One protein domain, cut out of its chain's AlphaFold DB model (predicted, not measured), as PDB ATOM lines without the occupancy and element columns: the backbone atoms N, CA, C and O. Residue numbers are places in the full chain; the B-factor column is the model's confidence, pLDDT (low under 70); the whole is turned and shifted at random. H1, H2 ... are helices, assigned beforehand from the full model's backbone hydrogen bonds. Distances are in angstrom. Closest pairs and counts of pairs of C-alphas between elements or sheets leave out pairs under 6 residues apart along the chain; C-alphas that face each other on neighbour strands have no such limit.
ATOM      1  N   SER A 473      39.130  33.748 -13.250       57.91
ATOM      2  CA  SER A 473      37.936  34.231 -12.540       57.91
ATOM      3  C   SER A 473      36.675  34.314 -13.412       57.91
ATOM      4  O   SER A 473      35.572  34.137 -12.903       57.91
ATOM      5  N   ASP A 474      36.826  34.562 -14.714       56.38
ATOM      6  CA  ASP A 474      35.714  34.609 -15.670       56.38
ATOM      7  C   ASP A 474      35.398  33.201 -16.204       56.38
ATOM      8  O   ASP A 474      34.236  32.863 -16.423       56.38
ATOM      9  N   ARG A 475      36.409  32.315 -16.253       52.47
ATOM     10  CA  ARG A 475      36.231  30.866 -16.477       52.47
ATOM     11  C   ARG A 475      35.513  30.138 -15.324       52.47
ATOM     12  O   ARG A 475      35.146  28.981 -15.489       52.47
ATOM     13  N   LEU A 476      35.279  30.802 -14.189       52.69
ATOM     14  CA  LEU A 476      34.396  30.331 -13.108       52.69
ATOM     15  C   LEU A 476      32.958  30.878 -13.226       52.69
ATOM     16  O   LEU A 476      32.085  30.481 -12.460       52.69
ATOM     17  N   LYS A 477      32.698  31.766 -14.194       59.91
ATOM     18  CA  LYS A 477      31.377  32.323 -14.537       59.91
ATOM     19  C   LYS A 477      30.946  31.899 -15.947       59.91
ATOM     20  O   LYS A 477      30.288  32.657 -16.660       59.91
ATOM     21  N   LEU A 478      31.383  30.724 -16.397       58.81
ATOM     22  CA  LEU A 478      30.999  30.212 -17.710       58.81
ATOM     23  C   LEU A 478      29.497  29.948 -17.736       58.81
ATOM     24  O   LEU A 478      28.927  29.402 -16.791       58.81
ATOM     25  N   GLN A 479      28.865  30.314 -18.845       63.00
ATOM     26  CA  GLN A 479      27.480  29.958 -19.085       63.00
ATOM     27  C   GLN A 479      27.416  28.448 -19.351       63.00
ATOM     28  O   GLN A 479      27.702  28.001 -20.455       63.00
ATOM     29  N   LEU A 480      27.077  27.666 -18.325       62.91
ATOM     30  CA  LEU A 480      27.010  26.198 -18.385       62.91
ATOM     31  C   LEU A 480      25.760  25.672 -19.118       62.91
ATOM     32  O   LEU A 480      25.697  24.496 -19.457       62.91
ATOM     33  N   ARG A 481      24.759  26.532 -19.343       60.16
ATOM     34  CA  ARG A 481      23.452  26.200 -19.930       60.16
ATOM     35  C   ARG A 481      22.896  27.428 -20.673       60.16
ATOM     36  O   ARG A 481      23.011  28.530 -20.127       60.16
ATOM     37  N   PRO A 482      22.283  27.281 -21.863       63.91
ATOM     38  CA  PRO A 482      21.522  28.360 -22.494       63.91
ATOM     39  C   PRO A 482      20.402  28.864 -21.573       63.91
ATOM     40  O   PRO A 482      19.860  28.100 -20.769       63.91
ATOM     41  N   SER A 483      20.031  30.135 -21.710       62.72
ATOM     42  CA  SER A 483      18.983  30.781 -20.903       62.72
ATOM     43  C   SER A 483      17.602  30.127 -21.061       62.72
ATOM     44  O   SER A 483      16.817  30.103 -20.115       62.72
ATOM     45  N   VAL A 484      17.318  29.551 -22.236       60.88
ATOM     46  CA  VAL A 484      16.059  28.864 -22.559       60.88
ATOM     47  C   VAL A 484      16.359  27.471 -23.117       60.88
ATOM     48  O   VAL A 484      16.356  27.265 -24.329       60.88
ATOM     49  N   LEU A 485      16.611  26.493 -22.239       58.28
ATOM     50  CA  LEU A 485      16.811  25.108 -22.679       58.28
ATOM     51  C   LEU A 485      15.477  24.421 -23.018       58.28
ATOM     52  O   LEU A 485      14.626  24.221 -22.150       58.28
ATOM     53  N   ARG A 486      15.331  23.997 -24.272       62.00
ATOM     54  CA  ARG A 486      14.237  23.162 -24.782       62.00
ATOM     55  C   ARG A 486      14.746  21.732 -24.953       62.00
ATOM     56  O   ARG A 486      15.197  21.358 -26.031       62.00
ATOM     57  N   GLN A 487      14.697  20.950 -23.873       56.16
ATOM     58  CA  GLN A 487      15.180  19.564 -23.851       56.16
ATOM     59  C   GLN A 487      14.521  18.710 -24.950       56.16
ATOM     60  O   GLN A 487      13.312  18.480 -24.923       56.16
ATOM     61  N   LEU A 488      15.328  18.172 -25.867       56.81
ATOM     62  CA  LEU A 488      14.927  17.157 -26.843       56.81
ATOM     63  C   LEU A 488      15.909  15.980 -26.779       56.81
ATOM     64  O   LEU A 488      17.120  16.166 -26.735       56.81
ATOM     65  N   LYS A 489      15.393  14.745 -26.760       56.16
ATOM     66  CA  LYS A 489      16.196  13.520 -26.562       56.16
ATOM     67  C   LYS A 489      16.753  12.941 -27.871       56.16
ATOM     68  O   LYS A 489      16.730  11.725 -28.065       56.16
ATOM     69  N   VAL A 490      17.251  13.793 -28.767       62.09
ATOM     70  CA  VAL A 490      17.873  13.364 -30.032       62.09
ATOM     71  C   VAL A 490      19.395  13.472 -29.932       62.09
ATOM     72  O   VAL A 490      19.935  14.323 -29.229       62.09
ATOM     73  N   ARG A 491      20.100  12.521 -30.551       58.94
ATOM     74  CA  ARG A 491      21.554  12.357 -30.430       58.94
ATOM     75  C   ARG A 491      22.250  12.855 -31.692       58.94
ATOM     76  O   ARG A 491      21.828  12.516 -32.791       58.94
ATOM     77  N   ALA A 492      23.357  13.569 -31.507       64.38
ATOM     78  CA  ALA A 492      24.238  13.967 -32.598       64.38
ATOM     79  C   ALA A 492      24.851  12.764 -33.333       64.38
ATOM     80  O   ALA A 492      24.951  11.658 -32.782       64.38
ATOM     81  N   LEU A 493      25.295  12.990 -34.570       63.66
ATOM     82  CA  LEU A 493      25.876  11.945 -35.407       63.66
ATOM     83  C   LEU A 493      27.190  11.432 -34.804       63.66
ATOM     84  O   LEU A 493      27.992  12.179 -34.244       63.66
ATOM     85  N   LYS A 494      27.447  10.127 -34.950       59.84
ATOM     86  CA  LYS A 494      28.700   9.494 -34.487       59.84
ATOM     87  C   LYS A 494      29.934   9.890 -35.319       59.84
ATOM     88  O   LYS A 494      31.043   9.507 -34.954       59.84
ATOM     89  N   ARG A 495      29.714  10.560 -36.453       56.56
ATOM     90  CA  ARG A 495      30.687  10.983 -37.463       56.56
ATOM     91  C   ARG A 495      30.028  12.050 -38.346       56.56
ATOM     92  O   ARG A 495      28.821  11.949 -38.570       56.56
ATOM     93  N   SER A 496      30.787  13.027 -38.837       59.44
ATOM     94  CA  SER A 496      30.292  14.056 -39.765       59.44
ATOM     95  C   SER A 496      29.649  13.419 -41.011       59.44
ATOM     96  O   SER A 496      30.125  12.372 -41.474       59.44
ATOM     97  N   PRO A 497      28.557  13.987 -41.555       56.91
ATOM     98  CA  PRO A 497      27.957  13.502 -42.789       56.91
ATOM     99  C   PRO A 497      28.859  13.885 -43.971       56.91
ATOM    100  O   PRO A 497      28.659  14.924 -44.591       56.91
ATOM    101  N   ASP A 498      29.830  13.018 -44.285       60.16
ATOM    102  CA  ASP A 498      30.833  13.123 -45.368       60.16
ATOM    103  C   ASP A 498      30.205  13.124 -46.805       60.16
ATOM    104  O   ASP A 498      30.755  12.532 -47.734       60.16
ATOM    105  N   GLN A 499      29.037  13.754 -47.016       63.91
ATOM    106  CA  GLN A 499      28.308  13.817 -48.294       63.91
ATOM    107  C   GLN A 499      29.056  14.645 -49.347       63.91
ATOM    108  O   GLN A 499      29.093  14.280 -50.523       63.91
ATOM    109  N   VAL A 500      29.667  15.757 -48.930       66.44
ATOM    110  CA  VAL A 500      30.429  16.654 -49.802       66.44
ATOM    111  C   VAL A 500      31.853  16.795 -49.276       66.44
ATOM    112  O   VAL A 500      32.086  17.213 -48.146       66.44
ATOM    113  N   SER A 501      32.839  16.477 -50.123       76.31
ATOM    114  CA  SER A 501      34.248  16.576 -49.728       76.31
ATOM    115  C   SER A 501      34.620  18.003 -49.300       76.31
ATOM    116  O   SER A 501      34.166  18.984 -49.894       76.31
ATOM    117  N   LEU A 502      35.536  18.126 -48.338       75.06
ATOM    118  CA  LEU A 502      36.025  19.410 -47.818       75.06
ATOM    119  C   LEU A 502      36.563  20.351 -48.921       75.06
ATOM    120  O   LEU A 502      36.471  21.572 -48.800       75.06
ATOM    121  N   VAL A 503      37.078  19.804 -50.030       75.75
ATOM    122  CA  VAL A 503      37.516  20.582 -51.207       75.75
ATOM    123  C   VAL A 503      36.331  21.176 -51.978       75.75
ATOM    124  O   VAL A 503      36.441  22.290 -52.490       75.75
ATOM    125  N   CYS A 504      35.203  20.469 -52.047       75.88
ATOM    126  CA  CYS A 504      33.966  20.964 -52.652       75.88
ATOM    127  C   CYS A 504      33.253  21.959 -51.726       75.88
ATOM    128  O   CYS A 504      32.921  23.052 -52.177       75.88
ATOM    129  N   ALA A 505      33.120  21.655 -50.430       76.19
ATOM    130  CA  ALA A 505      32.524  22.560 -49.441       76.19
ATOM    131  C   ALA A 505      33.242  23.927 -49.401       76.19
ATOM    132  O   ALA A 505      32.607  24.982 -49.389       76.19
ATOM    133  N   ARG A 506      34.582  23.933 -49.514       77.25
ATOM    134  CA  ARG A 506      35.392  25.160 -49.647       77.25
ATOM    135  C   ARG A 506      35.131  25.981 -50.919       77.25
ATOM    136  O   ARG A 506      35.459  27.161 -50.917       77.25
ATOM    137  N   ARG A 507      34.563  25.400 -51.984       75.06
ATOM    138  CA  ARG A 507      34.200  26.112 -53.232       75.06
ATOM    139  C   ARG A 507      32.803  26.737 -53.197       75.06
ATOM    140  O   ARG A 507      32.534  27.617 -54.004       75.06
ATOM    141  N   VAL A 508      31.936  26.294 -52.284       78.44
ATOM    142  CA  VAL A 508      30.581  26.847 -52.089       78.44
ATOM    143  C   VAL A 508      30.624  28.176 -51.310       78.44
ATOM    144  O   VAL A 508      29.687  28.967 -51.370       78.44
ATOM    145  N   VAL A 509      31.732  28.456 -50.617       80.75
ATOM    146  CA  VAL A 509      31.978  29.709 -49.885       80.75
ATOM    147  C   VAL A 509      32.185  30.894 -50.846       80.75
ATOM    148  O   VAL A 509      33.143  30.877 -51.622       80.75
ATOM    149  N   PRO A 510      31.376  31.970 -50.765       78.88
ATOM    150  CA  PRO A 510      31.610  33.190 -51.534       78.88
ATOM    151  C   PRO A 510      32.843  33.964 -51.044       78.88
ATOM    152  O   PRO A 510      33.041  34.144 -49.841       78.88
ATOM    153  N   ALA A 511      33.625  34.531 -51.964       69.50
ATOM    154  CA  ALA A 511      34.564  35.600 -51.616       69.50
ATOM    155  C   ALA A 511      33.777  36.827 -51.093       69.50
ATOM    156  O   ALA A 511      32.708  37.117 -51.634       69.50
ATOM    157  N   PRO A 512      34.256  37.556 -50.063       70.88
ATOM    158  CA  PRO A 512      35.612  37.547 -49.499       70.88
ATOM    159  C   PRO A 512      35.829  36.575 -48.320       70.88
ATOM    160  O   PRO A 512      36.846  36.665 -47.628       70.88
ATOM    161  N   PHE A 513      34.888  35.671 -48.029       76.50
ATOM    162  CA  PHE A 513      35.001  34.793 -46.866       76.50
ATOM    163  C   PHE A 513      36.069  33.706 -47.058       76.50
ATOM    164  O   PHE A 513      36.315  33.211 -48.154       76.50
ATOM    165  N   SER A 514      36.701  33.313 -45.953       80.06
ATOM    166  CA  SER A 514      37.654  32.197 -45.888       80.06
ATOM    167  C   SER A 514      37.097  31.118 -44.966       80.06
ATOM    168  O   SER A 514      36.553  31.433 -43.906       80.06
ATOM    169  N   TRP A 515      37.256  29.849 -45.356       77.19
ATOM    170  CA  TRP A 515      36.766  28.676 -44.616       77.19
ATOM    171  C   TRP A 515      37.081  28.759 -43.118       77.19
ATOM    172  O   TRP A 515      36.201  28.617 -42.268       77.19
ATOM    173  N   ASP A 516      38.328  29.103 -42.800       78.12
ATOM    174  CA  ASP A 516      38.859  29.110 -41.437       78.12
ATOM    175  C   ASP A 516      38.336  30.291 -40.582       78.12
ATOM    176  O   ASP A 516      38.491  30.274 -39.361       78.12
ATOM    177  N   LYS A 517      37.621  31.260 -41.184       78.81
ATOM    178  CA  LYS A 517      36.911  32.363 -40.496       78.81
ATOM    179  C   LYS A 517      35.387  32.172 -40.391       78.81
ATOM    180  O   LYS A 517      34.738  32.917 -39.663       78.81
ATOM    181  N   ILE A 518      34.804  31.206 -41.105       80.38
ATOM    182  CA  ILE A 518      33.364  30.880 -41.033       80.38
ATOM    183  C   ILE A 518      33.066  30.092 -39.745       80.38
ATOM    184  O   ILE A 518      33.916  29.338 -39.275       80.38
ATOM    185  N   ARG A 519      31.869  30.255 -39.162       78.06
ATOM    186  CA  ARG A 519      31.443  29.498 -37.968       78.06
ATOM    187  C   ARG A 519      31.391  27.993 -38.254       78.06
ATOM    188  O   ARG A 519      31.029  27.579 -39.351       78.06
ATOM    189  N   ALA A 520      31.722  27.176 -37.256       80.31
ATOM    190  CA  ALA A 520      31.795  25.725 -37.417       80.31
ATOM    191  C   ALA A 520      30.438  25.064 -37.740       80.31
ATOM    192  O   ALA A 520      30.421  24.098 -38.492       80.31
ATOM    193  N   ASP A 521      29.313  25.623 -37.289       80.12
ATOM    194  CA  ASP A 521      27.979  25.101 -37.617       80.12
ATOM    195  C   ASP A 521      27.658  25.232 -39.109       80.12
ATOM    196  O   ASP A 521      27.217  24.275 -39.741       80.12
ATOM    197  N   ILE A 522      27.988  26.380 -39.704       82.19
ATOM    198  CA  ILE A 522      27.885  26.589 -41.155       82.19
ATOM    199  C   ILE A 522      28.840  25.644 -41.913       82.19
ATOM    200  O   ILE A 522      28.498  25.183 -42.997       82.19
ATOM    201  N   ARG A 523      30.022  25.313 -41.362       84.00
ATOM    202  CA  ARG A 523      30.947  24.348 -41.997       84.00
ATOM    203  C   ARG A 523      30.382  22.931 -42.038       84.00
ATOM    204  O   ARG A 523      30.487  22.301 -43.084       84.00
ATOM    205  N   GLU A 524      29.788  22.440 -40.951       81.75
ATOM    206  CA  GLU A 524      29.184  21.099 -40.937       81.75
ATOM    207  C   GLU A 524      27.978  21.020 -41.892       81.75
ATOM    208  O   GLU A 524      27.855  20.043 -42.627       81.75
ATOM    209  N   LEU A 525      27.148  22.070 -41.990       82.38
ATOM    210  CA  LEU A 525      26.058  22.130 -42.984       82.38
ATOM    211  C   LEU A 525      26.583  22.154 -44.438       82.38
ATOM    212  O   LEU A 525      26.018  21.498 -45.313       82.38
ATOM    213  N   LEU A 526      27.708  22.831 -44.699       83.88
ATOM    214  CA  LEU A 526      28.394  22.802 -46.002       83.88
ATOM    215  C   LEU A 526      29.021  21.429 -46.331       83.88
ATOM    216  O   LEU A 526      29.152  21.094 -47.508       83.88
ATOM    217  N   LEU A 527      29.417  20.639 -45.326       80.88
ATOM    218  CA  LEU A 527      29.890  19.252 -45.499       80.88
ATOM    219  C   LEU A 527      28.719  18.279 -45.721       80.88
ATOM    220  O   LEU A 527      28.814  17.388 -46.567       80.88
ATOM    221  N   ALA A 528      27.585  18.523 -45.056       79.62
ATOM    222  CA  ALA A 528      26.308  17.860 -45.324       79.62
ATOM    223  C   ALA A 528      25.731  18.183 -46.720       79.62
ATOM    224  O   ALA A 528      24.838  17.477 -47.183       79.62
ATOM    225  N   GLY A 529      26.258  19.206 -47.404       77.25
ATOM    226  CA  GLY A 529      25.966  19.529 -48.803       77.25
ATOM    227  C   GLY A 529      24.958  20.655 -49.040       77.25
ATOM    228  O   GLY A 529      24.548  20.858 -50.182       77.25
ATOM    229  N   GLU A 530      24.572  21.405 -48.005       78.88
ATOM    230  CA  GLU A 530      23.715  22.591 -48.151       78.88
ATOM    231  C   GLU A 530      24.460  23.749 -48.852       78.88
ATOM    232  O   GLU A 530      25.692  23.825 -48.840       78.88
ATOM    233  N   SER A 531      23.726  24.687 -49.468       83.25
ATOM    234  CA  SER A 531      24.344  25.902 -50.021       83.25
ATOM    235  C   SER A 531      24.756  26.866 -48.901       83.25
ATOM    236  O   SER A 531      24.169  26.867 -47.820       83.25
ATOM    237  N   PHE A 532      25.742  27.734 -49.150       81.81
ATOM    238  CA  PHE A 532      26.233  28.680 -48.137       81.81
ATOM    239  C   PHE A 532      25.131  29.585 -47.566       81.81
ATOM    240  O   PHE A 532      25.112  29.839 -46.362       81.81
ATOM    241  N   TRP A 533      24.211  30.068 -48.403       82.00
ATOM    242  CA  TRP A 533      23.140  30.957 -47.949       82.00
ATOM    243  C   TRP A 533      22.007  30.196 -47.260       82.00
ATOM    244  O   TRP A 533      21.472  30.699 -46.269       82.00
ATOM    245  N   ASP A 534      21.710  28.974 -47.706       82.94
ATOM    246  CA  ASP A 534      20.724  28.109 -47.055       82.94
ATOM    247  C   ASP A 534      21.217  27.675 -45.672       82.94
ATOM    248  O   ASP A 534      20.514  27.898 -44.692       82.94
ATOM    249  N   ALA A 535      22.468  27.222 -45.549       83.56
ATOM    250  CA  ALA A 535      23.103  26.890 -44.271       83.56
ATOM    251  C   ALA A 535      23.134  28.085 -43.293       83.56
ATOM    252  O   ALA A 535      22.912  27.934 -42.088       83.56
ATOM    253  N   VAL A 536      23.373  29.304 -43.798       82.06
ATOM    254  CA  VAL A 536      23.320  30.547 -43.000       82.06
ATOM    255  C   VAL A 536      21.892  30.903 -42.571       82.06
ATOM    256  O   VAL A 536      21.723  31.490 -41.498       82.06
ATOM    257  N   ALA A 537      20.874  30.579 -43.369       81.38
ATOM    258  CA  ALA A 537      19.471  30.751 -42.997       81.38
ATOM    259  C   ALA A 537      19.014  29.667 -42.004       81.38
ATOM    260  O   ALA A 537      18.337  29.975 -41.024       81.38
ATOM    261  N   GLU A 538      19.434  28.421 -42.208       80.88
ATOM    262  CA  GLU A 538      19.116  27.260 -41.378       80.88
ATOM    263  C   GLU A 538      19.682  27.424 -39.962       80.88
ATOM    264  O   GLU A 538      18.933  27.362 -38.986       80.88
ATOM    265  N   ALA A 539      20.960  27.799 -39.832       79.88
ATOM    266  CA  ALA A 539      21.607  28.078 -38.545       79.88
ATOM    267  C   ALA A 539      21.009  29.277 -37.763       79.88
ATOM    268  O   ALA A 539      21.389  29.514 -36.611       79.88
ATOM    269  N   ARG A 540      20.079  30.042 -38.363       79.19
ATOM    270  CA  ARG A 540      19.295  31.110 -37.706       79.19
ATOM    271  C   ARG A 540      17.892  30.671 -37.285       79.19
ATOM    272  O   ARG A 540      17.293  31.347 -36.451       79.19
ATOM    273  N   LYS A 541      17.344  29.586 -37.841       79.00
ATOM    274  CA  LYS A 541      16.010  29.089 -37.468       79.00
ATOM    275  C   LYS A 541      16.064  28.496 -36.059       79.00
ATOM    276  O   LYS A 541      16.981  27.745 -35.731       79.00
ATOM    277  N   SER A 542      15.065  28.802 -35.233       73.06
ATOM    278  CA  SER A 542      14.913  28.305 -33.857       73.06
ATOM    279  C   SER A 542      14.465  26.838 -33.823       73.06
ATOM    280  O   SER A 542      13.371  26.503 -33.370       73.06
ATOM    281  N   HIS A 543      15.339  25.964 -34.315       72.81
ATOM    282  CA  HIS A 543      15.135  24.527 -34.444       72.81
ATOM    283  C   HIS A 543      16.414  23.756 -34.086       72.81
ATOM    284  O   HIS A 543      17.491  24.335 -33.951       72.81
ATOM    285  N   MET A 544      16.281  22.446 -33.921       74.69
ATOM    286  CA  MET A 544      17.357  21.547 -33.515       74.69
ATOM    287  C   MET A 544      18.245  21.157 -34.711       74.69
ATOM    288  O   MET A 544      17.732  20.787 -35.765       74.69
ATOM    289  N   LEU A 545      19.572  21.223 -34.536       76.75
ATOM    290  CA  LEU A 545      20.566  20.882 -35.573       76.75
ATOM    291  C   LEU A 545      21.591  19.812 -35.159       76.75
ATOM    292  O   LEU A 545      22.405  19.405 -35.984       76.75
ATOM    293  N   HIS A 546      21.559  19.322 -33.916       74.62
ATOM    294  CA  HIS A 546      22.515  18.320 -33.412       74.62
ATOM    295  C   HIS A 546      22.552  17.061 -34.291       74.62
ATOM    296  O   HIS A 546      23.620  16.525 -34.568       74.62
ATOM    297  N   ASP A 547      21.384  16.674 -34.795       74.06
ATOM    298  CA  ASP A 547      21.076  15.603 -35.742       74.06
ATOM    299  C   ASP A 547      21.895  15.657 -37.047       74.06
ATOM    300  O   ASP A 547      22.030  14.639 -37.721       74.06
ATOM    301  N   ARG A 548      22.429  16.834 -37.418       73.50
ATOM    302  CA  ARG A 548      23.240  17.058 -38.631       73.50
ATOM    303  C   ARG A 548      24.738  17.228 -38.343       73.50
ATOM    304  O   ARG A 548      25.520  17.320 -39.284       73.50
ATOM    305  N   PHE A 549      25.153  17.277 -37.076       79.06
ATOM    306  CA  PHE A 549      26.536  17.558 -36.670       79.06
ATOM    307  C   PHE A 549      27.267  16.308 -36.158       79.06
ATOM    308  O   PHE A 549      26.684  15.489 -35.444       79.06
ATOM    309  N   ASP A 550      28.572  16.193 -36.442       78.19
ATOM    310  CA  ASP A 550      29.447  15.241 -35.741       78.19
ATOM    311  C   ASP A 550      29.475  15.564 -34.239       78.19
ATOM    312  O   ASP A 550      29.671  16.719 -33.851       78.19
ATOM    313  N   LYS A 551      29.367  14.548 -33.375       78.25
ATOM    314  CA  LYS A 551      29.590  14.679 -31.930       78.25
ATOM    315  C   LYS A 551      30.895  15.420 -31.598       78.25
ATOM    316  O   LYS A 551      30.908  16.177 -30.630       78.25
ATOM    317  N   ARG A 552      31.981  15.225 -32.358       78.56
ATOM    318  CA  ARG A 552      33.260  15.929 -32.144       78.56
ATOM    319  C   ARG A 552      33.129  17.426 -32.422       78.56
ATOM    320  O   ARG A 552      33.360  18.223 -31.518       78.56
ATOM    321  N   ALA A 553      32.663  17.792 -33.616       79.12
ATOM    322  CA  ALA A 553      32.436  19.186 -33.993       79.12
ATOM    323  C   ALA A 553      31.431  19.879 -33.055       79.12
ATOM    324  O   ALA A 553      31.634  21.029 -32.673       79.12
ATOM    325  N   LEU A 554      30.378  19.174 -32.623       82.06
ATOM    326  CA  LEU A 554      29.405  19.676 -31.654       82.06
ATOM    327  C   LEU A 554      30.033  19.944 -30.277       82.06
ATOM    328  O   LEU A 554      29.767  20.994 -29.697       82.06
ATOM    329  N   VAL A 555      30.880  19.047 -29.765       81.44
ATOM    330  CA  VAL A 555      31.604  19.280 -28.502       81.44
ATOM    331  C   VAL A 555      32.544  20.479 -28.635       81.44
ATOM    332  O   VAL A 555      32.484  21.370 -27.792       81.44
ATOM    333  N   ASP A 556      33.333  20.575 -29.707       80.19
ATOM    334  CA  ASP A 556      34.242  21.711 -29.924       80.19
ATOM    335  C   ASP A 556      33.481  23.045 -30.072       80.19
ATOM    336  O   ASP A 556      33.916  24.083 -29.558       80.19
ATOM    337  N   MET A 557      32.302  23.026 -30.709       83.38
ATOM    338  CA  MET A 557      31.392  24.173 -30.780       83.38
ATOM    339  C   MET A 557      30.847  24.578 -29.409       83.38
ATOM    340  O   MET A 557      30.856  25.766 -29.092       83.38
ATOM    341  N   LEU A 558      30.407  23.626 -28.582       81.69
ATOM    342  CA  LEU A 558      29.862  23.910 -27.249       81.69
ATOM    343  C   LEU A 558      30.954  24.334 -26.255       81.69
ATOM    344  O   LEU A 558      30.743  25.265 -25.479       81.69
ATOM    345  N   VAL A 559      32.151  23.745 -26.318       80.69
ATOM    346  CA  VAL A 559      33.331  24.188 -25.549       80.69
ATOM    347  C   VAL A 559      33.743  25.605 -25.962       80.69
ATOM    348  O   VAL A 559      34.047  26.434 -25.106       80.69
ATOM    349  N   SER A 560      33.676  25.934 -27.255       79.69
ATOM    350  CA  SER A 560      33.912  27.302 -27.729       79.69
ATOM    351  C   SER A 560      32.818  28.272 -27.266       79.69
ATOM    352  O   SER A 560      33.119  29.372 -26.808       79.69
ATOM    353  N   ALA A 561      31.544  27.885 -27.361       79.38
ATOM    354  CA  ALA A 561      30.415  28.752 -27.034       79.38
ATOM    355  C   ALA A 561      30.262  28.994 -25.524       79.38
ATOM    356  O   ALA A 561      29.977  30.120 -25.120       79.38
ATOM    357  N   THR A 562      30.517  27.987 -24.685       78.56
ATOM    358  CA  THR A 562      30.621  28.155 -23.223       78.56
ATOM    359  C   THR A 562      31.773  29.102 -22.874       78.56
ATOM    360  O   THR A 562      31.549  30.086 -22.167       78.56
ATOM    361  N   TYR A 563      32.973  28.875 -23.432       75.38
ATOM    362  CA  TYR A 563      34.162  29.715 -23.220       75.38
ATOM    363  C   TYR A 563      33.951  31.183 -23.613       75.38
ATOM    364  O   TYR A 563      34.436  32.070 -22.919       75.38
ATOM    365  N   TRP A 564      33.211  31.457 -24.691       75.81
ATOM    366  CA  TRP A 564      32.914  32.820 -25.152       75.81
ATOM    367  C   TRP A 564      31.585  33.400 -24.628       75.81
ATOM    368  O   TRP A 564      31.189  34.468 -25.095       75.81
ATOM    369  N   GLN A 565      30.900  32.734 -23.683       72.19
ATOM    370  CA  GLN A 565      29.574  33.135 -23.163       72.19
ATOM    371  C   GLN A 565      28.578  33.448 -24.302       72.19
ATOM    372  O   GLN A 565      27.987  34.525 -24.398       72.19
TER     373      GLN A 565
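Overview. This is residues 473 to 565 of the 578 residues of an uncharacterized protein of Phytophthora fragariae (UniProt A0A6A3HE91). There is little regular structure: a loose-ended cluster in which short helices H1, H3 and the longer H4 pack on H2, while residues 473 to 501, with no named element, loop round the outside to H1. The 93 printed residues hold four named helices, H1 to H4 in order, and no named strand; the class is all helix, with 35 residues in helices. It is only just compact, close to loose, with a radius of gyration of the C-alphas of 14.3 A, and spans 40 by 31 by 23 A.

Along the chain. H4, residues 551 to 563, is 18.0 A long, from C-alpha 551 at (29.590, 14.679, -31.930) to C-alpha 563 at (34.162, 29.715, -23.220). H2 is residues 520 to 527, 10.5 A; H3, 532 to 538, 9.9 A; H1, 502 to 508, 10.2 A, begins with C-alpha 502 at (36.025, 19.410, -47.818).

Arrangement. H4 touches the hub, H2, with residues 553 to 557 alone, at a shallow tilt of 23 degrees, opposite ways; the closest C-alphas, Ala 520 and Met 557, are 6.8 A apart. H2 touches H3 at a steep tilt of 62 degrees, C-alphas Ile 522 and Ala 535 closest at 5.7 A. H1 touches H2 about perpendicular, 84 degrees, C-alphas Ala 505 and Leu 526 closest at 5.4 A. H4 is apart from H1 and H3. Every O i to N i+4 pair is within hydrogen-bond range in H2, H3 and H4, and 2 of 3 in H1.

Size, cuts and confidence. The C-alphas farthest apart, Ser 473 and Cys 504, are 42.4 A apart. The printed part has no cut; the links H1 to H2 and H3 to H4 are long. In this model pLDDT is under 70 in residues 473 to 500 and residue 511.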